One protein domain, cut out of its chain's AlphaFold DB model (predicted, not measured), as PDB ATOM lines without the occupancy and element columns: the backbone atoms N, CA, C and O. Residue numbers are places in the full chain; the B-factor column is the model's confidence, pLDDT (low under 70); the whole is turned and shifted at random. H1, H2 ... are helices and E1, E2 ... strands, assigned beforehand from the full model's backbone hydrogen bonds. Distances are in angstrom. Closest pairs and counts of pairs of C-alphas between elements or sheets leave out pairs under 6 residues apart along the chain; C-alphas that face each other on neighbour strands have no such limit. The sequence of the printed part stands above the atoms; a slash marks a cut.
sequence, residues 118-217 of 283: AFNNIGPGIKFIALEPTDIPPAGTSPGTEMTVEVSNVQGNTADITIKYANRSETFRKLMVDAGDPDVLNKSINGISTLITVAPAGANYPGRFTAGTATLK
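What this domain is: This is residues 118 to 217 of the 283 residues of an uncharacterized protein of Paraburkholderia franconis (UniProt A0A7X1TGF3). A twisted sheet of four strands, E4 E3 E2 E6, forms one layer, and over one of its faces lie a two-stranded ribbon, E1 and E5, and the short helix H1 on the side of E4. A long loop, residues 131 to 146, reaches out at one end and adds to the length. You have 100 printed residues with one named helix and six named strands, in the order E1 E2 E3 E4 H1 E5 E6; both sheets are antiparallel, and the class is mostly strand, with 48 residues, under half, in named elements. The whole is compact, with a radius of gyration of the C-alphas of 13.4 A, and elongated, spanning 43 by 25 by 23 A.

Where its parts are: Go first to C-alpha 126 at (254.566, 155.254, 150.609), where E1, residues 126 to 130, begins. Past the long loop, find C-alpha 147 at (245.057, 143.123, 155.037); from there E2 runs to residue 155, 24.3 A. E3, residues 158 to 165, and E4, residues 168 to 176, each measure 23.2 A, and E4 bends by 56 degrees at residue 173. Next come H1, residues 183 to 189, 9.9 A long, and E5, residues 196 to 200. E6, residues 212 to 216, ends at C-alpha 216 at (244.506, 147.518, 152.007).

How they stand to each other: Start with the larger sheet, whose edge strands are E4 and E6. E2, E3 and E4 form a meander, each strand the antiparallel neighbour of the one before, with hairpins E2 and E3, and E3 and E4. Look for N 150 and O 162, 2.8 A, between E2 and E3; N 163 and O 170, 2.8 A, between E3 and E4; and N 149 and O 214, 2.8 A, between E2 and E6. H1 is on this sheet at a height of 8.0 A, only just over E4, with 3 of its C-alphas falling on that strand; it runs along the strands, at 19 degrees to E4 on the local plane. Their closest C-alphas are those of Met 176 and Leu 185, 6.2 A apart. In H1 every O i to N i+4 pair is within hydrogen-bond range. The closest C-alphas of H1 and E5 are those of Asn 186 and Val 198, 6.4 A apart. E5 pairs antiparallel with E1, where N 127 and O 199 are 2.8 A apart. E1 and E3 are apart; E3 and E5 are only just apart, their closest C-alphas 8.1 A from each other.

The domain as a whole: The two C-alphas farthest apart, those of Gly 140 and Gly 180, are 44.5 A from each other. The printed part has no cut. The links E1 to E2 and E5 to E6 are long. The mean pLDDT of the printed part is 72.1; look for values under 70 at residues 118 to 125, 133 to 146, 202 to 203 and 216 to 217.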
ATOM      1  N   ALA A 118     247.510 153.740 149.389       43.62
ATOM      2  CA  ALA A 118     248.406 154.832 149.710       43.62
ATOM      3  C   ALA A 118     248.201 155.202 151.183       43.62
ATOM      4  O   ALA A 118     247.082 155.501 151.600       43.62
ATOM      5  N   PHE A 119     249.277 155.232 151.972       44.34
ATOM      6  CA  PHE A 119     249.223 156.007 153.207       44.34
ATOM      7  C   PHE A 119     249.146 157.481 152.814       44.34
ATOM      8  O   PHE A 119     250.039 157.992 152.130       44.34
ATOM      9  N   ASN A 120     248.102 158.173 153.275       40.75
ATOM     10  CA  ASN A 120     248.090 159.631 153.312       40.75
ATOM     11  C   ASN A 120     249.107 160.085 154.367       40.75
ATOM     12  O   ASN A 120     248.757 160.424 155.494       40.75
ATOM     13  N   ASN A 121     250.389 160.030 154.015       40.12
ATOM     14  CA  ASN A 121     251.440 160.661 154.796       40.12
ATOM     15  C   ASN A 121     251.333 162.181 154.633       40.12
ATOM     16  O   ASN A 121     250.908 162.691 153.596       40.12
ATOM     17  N   ILE A 122     251.794 162.925 155.638       35.69
ATOM     18  CA  ILE A 122     252.086 164.355 155.490       35.69
ATOM     19  C   ILE A 122     253.361 164.466 154.623       35.69
ATOM     20  O   ILE A 122     254.474 164.527 155.147       35.69
ATOM     21  N   GLY A 123     253.205 164.400 153.294       46.09
ATOM     22  CA  GLY A 123     254.284 164.387 152.288       46.09
ATOM     23  C   GLY A 123     254.056 163.355 151.165       46.09
ATOM     24  O   GLY A 123     253.008 162.709 151.157       46.09
ATOM     25  N   PRO A 124     254.999 163.166 150.211       53.97
ATOM     26  CA  PRO A 124     254.903 162.089 149.220       53.97
ATOM     27  C   PRO A 124     254.773 160.739 149.942       53.97
ATOM     28  O   PRO A 124     255.618 160.367 150.753       53.97
ATOM     29  N   GLY A 125     253.656 160.050 149.716       65.62
ATOM     30  CA  GLY A 125     253.298 158.831 150.437       65.62
ATOM     31  C   GLY A 125     254.162 157.623 150.074       65.62
ATOM     32  O   GLY A 125     254.796 157.576 149.021       65.62
ATOM     33  N   ILE A 126     254.145 156.618 150.947       72.25
ATOM     34  CA  ILE A 126     254.566 155.254 150.609       72.25
ATOM     35  C   ILE A 126     253.297 154.530 150.158       72.25
ATOM     36  O   ILE A 126     252.310 154.494 150.900       72.25
ATOM     37  N   LYS A 127     253.300 153.998 148.937       74.31
ATOM     38  CA  LYS A 127     252.255 153.095 148.462       74.31
ATOM     39  C   LYS A 127     252.615 151.684 148.880       74.31
ATOM     40  O   LYS A 127     253.720 151.220 148.612       74.31
ATOM     41  N   PHE A 128     251.657 151.012 149.496       72.88
ATOM     42  CA  PHE A 128     251.705 149.579 149.714       72.88
ATOM     43  C   PHE A 128     250.756 148.955 148.701       72.88
ATOM     44  O   PHE A 128     249.612 149.383 148.552       72.88
ATOM     45  N   ILE A 129     251.258 147.985 147.960       70.69
ATOM     46  CA  ILE A 129     250.542 147.305 146.892       70.69
ATOM     47  C   ILE A 129     250.382 145.864 147.351       70.69
ATOM     48  O   ILE A 129     251.379 145.164 147.536       70.69
ATOM     49  N   ALA A 130     249.147 145.426 147.578       70.62
ATOM     50  CA  ALA A 130     248.890 144.051 147.983       70.62
ATOM     51  C   ALA A 130     249.155 143.093 146.812       70.62
ATOM     52  O   ALA A 130     248.750 143.345 145.676       70.62
ATOM     53  N   LEU A 131     249.822 141.978 147.107       71.69
ATOM     54  CA  LEU A 131     250.015 140.855 146.184       71.69
ATOM     55  C   LEU A 131     248.889 139.817 146.281       71.69
ATOM     56  O   LEU A 131     248.885 138.838 145.541       71.69
ATOM     57  N   GLU A 132     247.944 140.023 147.192       70.00
ATOM     58  CA  GLU A 132     246.764 139.190 147.409       70.00
ATOM     59  C   GLU A 132     245.514 140.025 147.107       70.00
ATOM     60  O   GLU A 132     245.520 141.238 147.341       70.00
ATOM     61  N   PRO A 133     244.422 139.429 146.603       66.50
ATOM     62  CA  PRO A 133     243.149 140.125 146.525       66.50
ATOM     63  C   PRO A 133     242.625 140.399 147.935       66.50
ATOM     64  O   PRO A 133     242.142 139.522 148.646       66.50
ATOM     65  N   THR A 134     242.748 141.651 148.362       63.03
ATOM     66  CA  THR A 134     242.251 142.115 149.656       63.03
ATOM     67  C   THR A 134     240.882 142.733 149.444       63.03
ATOM     68  O   THR A 134     240.769 143.896 149.047       63.03
ATOM     69  N   ASP A 135     239.840 141.937 149.641       57.50
ATOM     70  CA  ASP A 135     238.471 142.416 149.515       57.50
ATOM     71  C   ASP A 135     237.920 142.980 150.822       57.50
ATOM     72  O   ASP A 135     238.403 142.654 151.908       57.50
ATOM     73  N   ILE A 136     236.888 143.812 150.707       52.41
ATOM     74  CA  ILE A 136     236.070 144.197 151.849       52.41
ATOM     75  C   ILE A 136     235.157 143.007 152.156       52.41
ATOM     76  O   ILE A 136     234.313 142.666 151.324       52.41
ATOM     77  N   PRO A 137     235.281 142.354 153.327       50.12
ATOM     78  CA  PRO A 137     234.270 141.397 153.745       50.12
ATOM     79  C   PRO A 137     232.901 142.104 153.777       50.12
ATOM     80  O   PRO A 137     232.832 143.241 154.256       50.12
ATOM     81  N   PRO A 138     231.805 141.481 153.293       43.31
ATOM     82  CA  PRO A 138     230.463 142.044 153.406       43.31
ATOM     83  C   PRO A 138     230.198 142.570 154.824       43.31
ATOM     84  O   PRO A 138     230.664 141.987 155.811       43.31
ATOM     85  N   ALA A 139     229.471 143.684 154.944       42.41
ATOM     86  CA  ALA A 139     229.169 144.279 156.245       42.41
ATOM     87  C   ALA A 139     228.570 143.214 157.189       42.41
ATOM     88  O   ALA A 139     227.504 142.671 156.911       42.41
ATOM     89  N   GLY A 140     229.278 142.896 158.281       44.84
ATOM     90  CA  GLY A 140     228.892 141.846 159.236       44.84
ATOM     91  C   GLY A 140     229.789 140.600 159.269       44.84
ATOM     92  O   GLY A 140     229.576 139.743 160.122       44.84
ATOM     93  N   THR A 141     230.806 140.494 158.408       47.22
ATOM     94  CA  THR A 141     231.839 139.442 158.522       47.22
ATOM     95  C   THR A 141     232.969 139.866 159.471       47.22
ATOM     96  O   THR A 141     233.334 141.040 159.520       47.22
ATOM     97  N   SER A 142     233.486 138.922 160.267       44.28
ATOM     98  CA  SER A 142     234.407 139.179 161.384       44.28
ATOM     99  C   SER A 142     235.621 140.054 161.012       44.28
ATOM    100  O   SER A 142     236.266 139.795 159.992       44.28
ATOM    101  N   PRO A 143     236.004 141.033 161.856       47.91
ATOM    102  CA  PRO A 143     237.258 141.771 161.710       47.91
ATOM    103  C   PRO A 143     238.449 140.802 161.784       47.91
ATOM    104  O   PRO A 143     238.625 140.129 162.797       47.91
ATOM    105  N   GLY A 144     239.254 140.703 160.722       51.09
ATOM    106  CA  GLY A 144     240.456 139.852 160.713       51.09
ATOM    107  C   GLY A 144     240.916 139.354 159.340       51.09
ATOM    108  O   GLY A 144     242.078 138.990 159.185       51.09
ATOM    109  N   THR A 145     240.042 139.374 158.330       58.25
ATOM    110  CA  THR A 145     240.403 138.973 156.953       58.25
ATOM    111  C   THR A 145     240.988 140.126 156.131       58.25
ATOM    112  O   THR A 145     241.574 139.908 155.076       58.25
ATOM    113  N   GLU A 146     240.852 141.366 156.605       67.62
ATOM    114  CA  GLU A 146     241.388 142.539 155.917       67.62
ATOM    115  C   GLU A 146     242.915 142.590 156.055       67.62
ATOM    116  O   GLU A 146     243.462 142.365 157.138       67.62
ATOM    117  N   MET A 147     243.616 142.911 154.965       71.56
ATOM    118  CA  MET A 147     245.057 143.123 155.037       71.56
ATOM    119  C   MET A 147     245.327 144.482 155.672       71.56
ATOM    120  O   MET A 147     244.911 145.520 155.156       71.56
ATOM    121  N   THR A 148     246.030 144.479 156.795       75.19
ATOM    122  CA  THR A 148     246.396 145.697 157.520       75.19
ATOM    123  C   THR A 148     247.904 145.858 157.525       75.19
ATOM    124  O   THR A 148     248.642 144.894 157.721       75.19
ATOM    125  N   VAL A 149     248.352 147.087 157.291       81.00
ATOM    126  CA  VAL A 149     249.749 147.500 157.409       81.00
ATOM    127  C   VAL A 149     249.832 148.482 158.560       81.00
ATOM    128  O   VAL A 149     249.136 149.495 158.583       81.00
ATOM    129  N   GLU A 150     250.687 148.179 159.520       83.12
ATOM    130  CA  GLU A 150     250.954 148.997 160.691       83.12
ATOM    131  C   GLU A 150     252.408 149.461 160.649       83.12
ATOM    132  O   GLU A 150     253.332 148.648 160.645       83.12
ATOM    133  N   VAL A 151     252.608 150.777 160.622       83.81
ATOM    134  CA  VAL A 151     253.919 151.413 160.759       83.81
ATOM    135  C   VAL A 151     254.061 151.870 162.205       83.81
ATOM    136  O   VAL A 151     253.342 152.761 162.665       83.81
ATOM    137  N   SER A 152     254.995 151.256 162.923       84.19
ATOM    138  CA  SER A 152     255.225 151.443 164.357       84.19
ATOM    139  C   SER A 152     256.699 151.749 164.642       84.19
ATOM    140  O   SER A 152     257.547 151.659 163.754       84.19
ATOM    141  N   ASN A 153     257.009 152.154 165.880       84.00
ATOM    142  CA  ASN A 153     258.382 152.421 166.335       84.00
ATOM    143  C   ASN A 153     259.167 153.386 165.416       84.00
ATOM    144  O   ASN A 153     260.322 153.154 165.061       84.00
ATOM    145  N   VAL A 154     258.508 154.471 164.997       82.88
ATOM    146  CA  VAL A 154     259.081 155.445 164.065       82.88
ATOM    147  C   VAL A 154     260.142 156.301 164.758       82.88
ATOM    148  O   VAL A 154     259.853 157.025 165.710       82.88
ATOM    149  N   GLN A 155     261.360 156.264 164.227       81.19
ATOM    150  CA  GLN A 155     262.511 157.066 164.641       81.19
ATOM    151  C   GLN A 155     263.072 157.797 163.414       81.19
ATOM    152  O   GLN A 155     264.065 157.385 162.813       81.19
ATOM    153  N   GLY A 156     262.387 158.866 162.991       79.88
ATOM    154  CA  GLY A 156     262.748 159.647 161.803       79.88
ATOM    155  C   GLY A 156     262.679 158.812 160.521       79.88
ATOM    156  O   GLY A 156     261.596 158.571 159.990       79.88
ATOM    157  N   ASN A 157     263.840 158.364 160.042       82.12
ATOM    158  CA  ASN A 157     263.994 157.591 158.808       82.12
ATOM    159  C   ASN A 157     263.900 156.079 159.029       82.12
ATOM    160  O   ASN A 157     263.942 155.337 158.058       82.12
ATOM    161  N   THR A 158     263.799 155.617 160.279       84.25
ATOM    162  CA  THR A 158     263.682 154.189 160.607       84.25
ATOM    163  C   THR A 158     262.298 153.874 161.168       84.25
ATOM    164  O   THR A 158     261.783 154.654 161.970       84.25
ATOM    165  N   ALA A 159     261.693 152.751 160.779       84.62
ATOM    166  CA  ALA A 159     260.431 152.267 161.341       84.62
ATOM    167  C   ALA A 159     260.325 150.737 161.302       84.62
ATOM    168  O   ALA A 159     261.031 150.064 160.548       84.62
ATOM    169  N   ASP A 160     259.403 150.201 162.098       85.44
ATOM    170  CA  ASP A 160     259.000 148.801 162.045       85.44
ATOM    171  C   ASP A 160     257.659 148.700 161.305       85.44
ATOM    172  O   ASP A 160     256.691 149.370 161.671       85.44
ATOM    173  N   ILE A 161     257.587 147.858 160.274       85.06
ATOM    174  CA  ILE A 161     256.360 147.620 159.505       85.06
ATOM    175  C   ILE A 161     255.844 146.224 159.826       85.06
ATOM    176  O   ILE A 161     256.549 145.234 159.647       85.06
ATOM    177  N   THR A 162     254.603 146.144 160.289       85.31
ATOM    178  CA  THR A 162     253.901 144.882 160.521       85.31
ATOM    179  C   THR A 162     252.724 144.772 159.567       85.31
ATOM    180  O   THR A 162     251.849 145.630 159.558       85.31
ATOM    181  N   ILE A 163     252.692 143.703 158.780       83.56
ATOM    182  CA  ILE A 163     251.586 143.351 157.895       83.56
ATOM    183  C   ILE A 163     250.843 142.168 158.500       83.56
ATOM    184  O   ILE A 163     251.461 141.187 158.913       83.56
ATOM    185  N   LYS A 164     249.516 142.247 158.543       81.88
ATOM    186  CA  LYS A 164     248.643 141.144 158.958       81.88
ATOM    187  C   LYS A 164     247.619 140.886 157.869       81.88
ATOM    188  O   LYS A 164     246.970 141.823 157.413       81.88
ATOM    189  N   TYR A 165     247.469 139.627 157.476       76.12
ATOM    190  CA  TYR A 165     246.451 139.185 156.532       76.12
ATOM    191  C   TYR A 165     245.974 137.780 156.895       76.12
ATOM    192  O   TYR A 165     246.734 136.812 156.796       76.12
ATOM    193  N   ALA A 166     244.712 137.667 157.316       74.56
ATOM    194  CA  ALA A 166     244.152 136.431 157.862       74.56
ATOM    195  C   ALA A 166     245.070 135.837 158.957       74.56
ATOM    196  O   ALA A 166     245.353 136.501 159.951       74.56
ATOM    197  N   ASN A 167     245.580 134.615 158.763       76.44
ATOM    198  CA  ASN A 167     246.474 133.935 159.713       76.44
ATOM    199  C   ASN A 167     247.971 134.190 159.457       76.44
ATOM    200  O   ASN A 167     248.815 133.624 160.150       76.44
ATOM    201  N   ARG A 168     248.320 135.000 158.451       81.62
ATOM    202  CA  ARG A 168     249.707 135.342 158.115       81.62
ATOM    203  C   ARG A 168     250.054 136.707 158.704       81.62
ATOM    204  O   ARG A 168     249.293 137.663 158.562       81.62
ATOM    205  N   SER A 169     251.222 136.807 159.332       85.88
ATOM    206  CA  SER A 169     251.784 138.084 159.774       85.88
ATOM    207  C   SER A 169     253.250 138.190 159.382       85.88
ATOM    208  O   SER A 169     254.030 137.293 159.698       85.88
ATOM    209  N   GLU A 170     253.628 139.299 158.759       86.94
ATOM    210  CA  GLU A 170     255.010 139.616 158.406       86.94
ATOM    211  C   GLU A 170     255.439 140.870 159.172       86.94
ATOM    212  O   GLU A 170     254.774 141.901 159.102       86.94
ATOM    213  N   THR A 171     256.542 140.797 159.920       88.56
ATOM    214  CA  THR A 171     257.088 141.954 160.641       88.56
ATOM    215  C   THR A 171     258.499 142.243 160.160       88.56
ATOM    216  O   THR A 171     259.418 141.455 160.380       88.56
ATOM    217  N   PHE A 172     258.674 143.420 159.575       86.38
ATOM    218  CA  PHE A 172     259.948 143.954 159.125       86.38
ATOM    219  C   PHE A 172     260.425 144.998 160.124       86.38
ATOM    220  O   PHE A 172     259.781 146.027 160.323       86.38
ATOM    221  N   ARG A 173     261.545 144.714 160.790       87.31
ATOM    222  CA  ARG A 173     262.097 145.585 161.830       87.31
ATOM    223  C   ARG A 173     263.229 146.438 161.282       87.31
ATOM    224  O   ARG A 173     264.032 145.947 160.493       87.31
ATOM    225  N   LYS A 174     263.341 147.667 161.783       84.44
ATOM    226  CA  LYS A 174     264.395 148.635 161.453       84.44
ATOM    227  C   LYS A 174     264.519 148.898 159.951       84.44
ATOM    228  O   LYS A 174     265.625 148.988 159.423       84.44
ATOM    229  N   LEU A 175     263.387 149.029 159.268       83.62
ATOM    230  CA  LEU A 175     263.373 149.457 157.877       83.62
ATOM    231  C   LEU A 175     263.792 150.917 157.798       83.62
ATOM    232  O   LEU A 175     263.300 151.734 158.573       83.62
ATOM    233  N   MET A 176     264.676 151.237 156.859       80.31
ATOM    234  CA  MET A 176     265.069 152.611 156.570       80.31
ATOM    235  C   MET A 176     264.381 153.123 155.313       80.31
ATOM    236  O   MET A 176     264.191 152.386 154.346       80.31
ATOM    237  N   VAL A 177     264.049 154.409 155.330       80.88
ATOM    238  CA  VAL A 177     263.625 155.152 154.150       80.88
ATOM    239  C   VAL A 177     264.618 156.275 153.878       80.88
ATOM    240  O   VAL A 177     264.978 157.043 154.775       80.88
ATOM    241  N   ASP A 178     265.063 156.358 152.631       78.88
ATOM    242  CA  ASP A 178     265.874 157.459 152.135       78.88
ATOM    243  C   ASP A 178     265.166 158.087 150.930       78.88
ATOM    244  O   ASP A 178     264.660 157.394 150.048       78.88
ATOM    245  N   ALA A 179     265.103 159.417 150.912       73.44
ATOM    246  CA  ALA A 179     264.558 160.161 149.783       73.44
ATOM    247  C   ALA A 179     265.523 160.174 148.584       73.44
ATOM    248  O   ALA A 179     265.077 160.402 147.461       73.44
ATOM    249  N   GLY A 180     266.825 159.968 148.826       70.75
ATOM    250  CA  GLY A 180     267.867 159.932 147.797       70.75
ATOM    251  C   GLY A 180     268.117 158.546 147.202       70.75
ATOM    252  O   GLY A 180     268.561 158.464 146.059       70.75
ATOM    253  N   ASP A 181     267.804 157.479 147.940       77.12
ATOM    254  CA  ASP A 181     267.984 156.096 147.493       77.12
ATOM    255  C   ASP A 181     266.702 155.266 147.700       77.12
ATOM    256  O   ASP A 181     266.458 154.736 148.794       77.12
ATOM    257  N   PRO A 182     265.863 155.121 146.658       71.19
ATOM    258  CA  PRO A 182     264.646 154.332 146.762       71.19
ATOM    259  C   PRO A 182     264.900 152.823 146.882       71.19
ATOM    260  O   PRO A 182     263.993 152.085 147.280       71.19
ATOM    261  N   ASP A 183     266.111 152.345 146.588       77.19
ATOM    262  CA  ASP A 183     266.424 150.921 146.659       77.19
ATOM    263  C   ASP A 183     266.491 150.401 148.094       77.19
ATOM    264  O   ASP A 183     266.267 149.210 148.304       77.19
ATOM    265  N   VAL A 184     266.770 151.256 149.083       78.56
ATOM    266  CA  VAL A 184     266.904 150.836 150.488       78.56
ATOM    267  C   VAL A 184     265.617 150.172 150.976       78.56
ATOM    268  O   VAL A 184     265.643 149.064 151.517       78.56
ATOM    269  N   LEU A 185     264.476 150.818 150.731       78.94
ATOM    270  CA  LEU A 185     263.178 150.290 151.134       78.94
ATOM    271  C   LEU A 185     262.689 149.202 150.170       78.94
ATOM    272  O   LEU A 185     262.173 148.178 150.618       78.94
ATOM    273  N   ASN A 186     262.916 149.377 148.862       81.94
ATOM    274  CA  ASN A 186     262.525 148.389 147.856       81.94
ATOM    275  C   ASN A 186     263.212 147.041 148.094       81.94
ATOM    276  O   ASN A 186     262.527 146.032 148.163       81.94
ATOM    277  N   LYS A 187     264.535 146.996 148.282       82.06
ATOM    278  CA  LYS A 187     265.280 145.741 148.506       82.06
ATOM    279  C   LYS A 187     264.945 145.079 149.841       82.06
ATOM    280  O   LYS A 187     265.099 143.870 149.974       82.06
ATOM    281  N   SER A 188     264.499 145.861 150.823       81.00
ATOM    282  CA  SER A 188     264.160 145.347 152.153       81.00
ATOM    283  C   SER A 188     262.767 144.712 152.222       81.00
ATOM    284  O   SER A 188     262.497 143.967 153.162       81.00
ATOM    285  N   ILE A 189     261.879 145.007 151.265       81.50
ATOM    286  CA  ILE A 189     260.487 144.524 151.266       81.50
ATOM    287  C   ILE A 189     260.146 143.788 149.966       81.50
ATOM    288  O   ILE A 189     259.643 142.665 150.018       81.50
ATOM    289  N   ASN A 190     260.423 144.380 148.803       80.81
ATOM    290  CA  ASN A 190     260.070 143.803 147.507       80.81
ATOM    291  C   ASN A 190     260.909 142.543 147.258       80.81
ATOM    292  O   ASN A 190     262.136 142.599 147.202       80.81
ATOM    293  N   GLY A 191     260.232 141.401 147.117       74.44
ATOM    294  CA  GLY A 191     260.853 140.084 146.944       74.44
ATOM    295  C   GLY A 191     261.081 139.308 148.246       74.44
ATOM    296  O   GLY A 191     261.302 138.103 148.180       74.44
ATOM    297  N   ILE A 192     260.982 139.960 149.411       82.88
ATOM    298  CA  ILE A 192     261.005 139.289 150.724       82.88
ATOM    299  C   ILE A 192     259.581 139.125 151.262       82.88
ATOM    300  O   ILE A 192     259.234 138.067 151.782       82.88
ATOM    301  N   SER A 193     258.748 140.161 151.135       81.56
ATOM    302  CA  SER A 193     257.340 140.084 151.516       81.56
ATOM    303  C   SER A 193     256.554 139.247 150.511       81.56
ATOM    304  O   SER A 193     256.668 139.432 149.298       81.56
ATOM    305  N   THR A 194     255.725 138.336 151.026       80.38
ATOM    306  CA  THR A 194     254.818 137.511 150.212       80.38
ATOM    307  C   THR A 194     253.433 138.141 150.057       80.38
ATOM    308  O   THR A 194     252.625 137.679 149.246       80.38
ATOM    309  N   LEU A 195     253.158 139.185 150.846       74.38
ATOM    310  CA  LEU A 195     251.850 139.825 150.976       74.38
ATOM    311  C   LEU A 195     251.792 141.197 150.311       74.38
ATOM    312  O   LEU A 195     250.746 141.560 149.775       74.38
ATOM    313  N   ILE A 196     252.884 141.962 150.349       80.19
ATOM    314  CA  ILE A 196     252.910 143.339 149.856       80.19
ATOM    315  C   ILE A 196     254.166 143.637 149.040       80.19
ATOM    316  O   ILE A 196     255.221 143.036 149.208       80.19
ATOM    317  N   THR A 197     254.056 144.649 148.196       80.62
ATOM    318  CA  THR A 197     255.198 145.386 147.658       80.62
ATOM    319  C   THR A 197     255.044 146.857 148.004       80.62
ATOM    320  O   THR A 197     253.946 147.336 148.291       80.62
ATOM    321  N   VAL A 198     256.153 147.577 148.020       80.50
ATOM    322  CA  VAL A 198     256.200 149.012 148.276       80.50
ATOM    323  C   VAL A 198     256.650 149.751 147.031       80.50
ATOM    324  O   VAL A 198     257.531 149.299 146.296       80.50
ATOM    325  N   ALA A 199     256.025 150.900 146.810       78.81
ATOM    326  CA  ALA A 199     256.408 151.849 145.783       78.81
ATOM    327  C   ALA A 199     256.276 153.280 146.328       78.81
ATOM    328  O   ALA A 199     255.427 153.547 147.186       78.81
ATOM    329  N   PRO A 200     257.079 154.239 145.849       77.38
ATOM    330  CA  PRO A 200     256.848 155.639 146.171       77.38
ATOM    331  C   PRO A 200     255.536 156.118 145.525       77.38
ATOM    332  O   PRO A 200     255.199 155.739 144.404       77.38
ATOM    333  N   ALA A 201     254.771 156.968 146.219       70.44
ATOM    334  CA  ALA A 201     253.565 157.577 145.645       70.44
ATOM    335  C   ALA A 201     253.877 158.661 144.594       70.44
ATOM    336  O   ALA A 201     252.988 159.049 143.838       70.44
ATOM    337  N   GLY A 202     255.122 159.147 144.560       69.38
ATOM    338  CA  GLY A 202     255.664 160.073 143.566       69.38
ATOM    339  C   GLY A 202     257.004 159.569 143.019       69.38
ATOM    340  O   GLY A 202     257.248 158.370 142.999       69.38
ATOM    341  N   ALA A 203     257.892 160.475 142.600       68.12
ATOM    342  CA  ALA A 203     259.197 160.091 142.049       68.12
ATOM    343  C   ALA A 203     260.135 159.431 143.082       68.12
ATOM    344  O   ALA A 203     260.893 158.541 142.721       68.12
ATOM    345  N   ASN A 204     260.053 159.840 144.356       73.31
ATOM    346  CA  ASN A 204     260.921 159.379 145.446       73.31
ATOM    347  C   ASN A 204     260.107 159.044 146.706       73.31
ATOM    348  O   ASN A 204     258.989 159.541 146.886       73.31
ATOM    349  N   TYR A 205     260.687 158.236 147.597       75.69
ATOM    350  CA  TYR A 205     260.131 157.967 148.923       75.69
ATOM    351  C   TYR A 205     260.215 159.194 149.850       75.69
ATOM    352  O   TYR A 205     261.057 160.074 149.644       75.69
ATOM    353  N   PRO A 206     259.362 159.286 150.890       73.88
ATOM    354  CA  PRO A 206     259.504 160.333 151.891       73.88
ATOM    355  C   PRO A 206     260.790 160.122 152.690       73.88
ATOM    356  O   PRO A 206     261.083 159.015 153.116       73.88
ATOM    357  N   GLY A 207     261.515 161.196 152.998       74.00
ATOM    358  CA  GLY A 207     262.717 161.122 153.837       74.00
ATOM    359  C   GLY A 207     262.452 160.833 155.321       74.00
ATOM    360  O   GLY A 207     263.324 161.101 156.129       74.00
ATOM    361  N   ARG A 208     261.245 160.389 155.700       78.06
ATOM    362  CA  ARG A 208     260.851 159.998 157.065       78.06
ATOM    363  C   ARG A 208     259.594 159.130 157.040       78.06
ATOM    364  O   ARG A 208     258.726 159.327 156.187       78.06
ATOM    365  N   PHE A 209     259.455 158.233 158.012       77.31
ATOM    366  CA  PHE A 209     258.215 157.486 158.221       77.31
ATOM    367  C   PHE A 209     257.184 158.314 159.000       77.31
ATOM    368  O   PHE A 209     257.526 159.214 159.766       77.31
ATOM    369  N   THR A 210     255.904 157.993 158.813       76.81
ATOM    370  CA  THR A 210     254.797 158.481 159.649       76.81
ATOM    371  C   THR A 210     254.135 157.263 160.281       76.81
ATOM    372  O   THR A 210     253.821 156.308 159.574       76.81
ATOM    373  N   ALA A 211     253.973 157.267 161.605       78.75
ATOM    374  CA  ALA A 211     253.325 156.160 162.302       78.75
ATOM    375  C   ALA A 211     251.832 156.133 161.962       78.75
ATOM    376  O   ALA A 211     251.188 157.181 161.893       78.75
ATOM    377  N   GLY A 212     251.279 154.941 161.771       77.19
ATOM    378  CA  GLY A 212     249.871 154.787 161.437       77.19
ATOM    379  C   GLY A 212     249.519 153.377 160.998       77.19
ATOM    380  O   GLY A 212     250.387 152.548 160.731       77.19
ATOM    381  N   THR A 213     248.220 153.129 160.895       73.75
ATOM    382  CA  THR A 213     247.669 151.876 160.387       73.75
ATOM    383  C   THR A 213     246.853 152.179 159.139       73.75
ATOM    384  O   THR A 213     246.024 153.088 159.154       73.75
ATOM    385  N   ALA A 214     247.074 151.421 158.071       72.44
ATOM    386  CA  ALA A 214     246.250 151.457 156.872       72.44
ATOM    387  C   ALA A 214     245.695 150.068 156.583       72.44
ATOM    388  O   ALA A 214     246.361 149.054 156.803       72.44
ATOM    389  N   THR A 215     244.484 150.033 156.045       70.81
ATOM    390  CA  THR A 215     243.887 148.802 155.540       70.81
ATOM    391  C   THR A 215     243.942 148.815 154.021       70.81
ATOM    392  O   THR A 215     243.462 149.756 153.389       70.81
ATOM    393  N   LEU A 216     244.518 147.766 153.442       67.81
ATOM    394  CA  LEU A 216     244.506 147.518 152.007       67.81
ATOM    395  C   LEU A 216     243.143 146.948 151.633       67.81
ATOM    396  O   LEU A 216     242.762 145.869 152.088       67.81
ATOM    397  N   LYS A 217     242.381 147.724 150.861       61.69
ATOM    398  CA  LYS A 217     241.032 147.375 150.412       61.69
ATOM    399  C   LYS A 217     240.945 147.602 148.915       61.69
ATOM    400  O   LYS A 217     241.233 148.702 148.441       61.69
TER     401      LYS A 217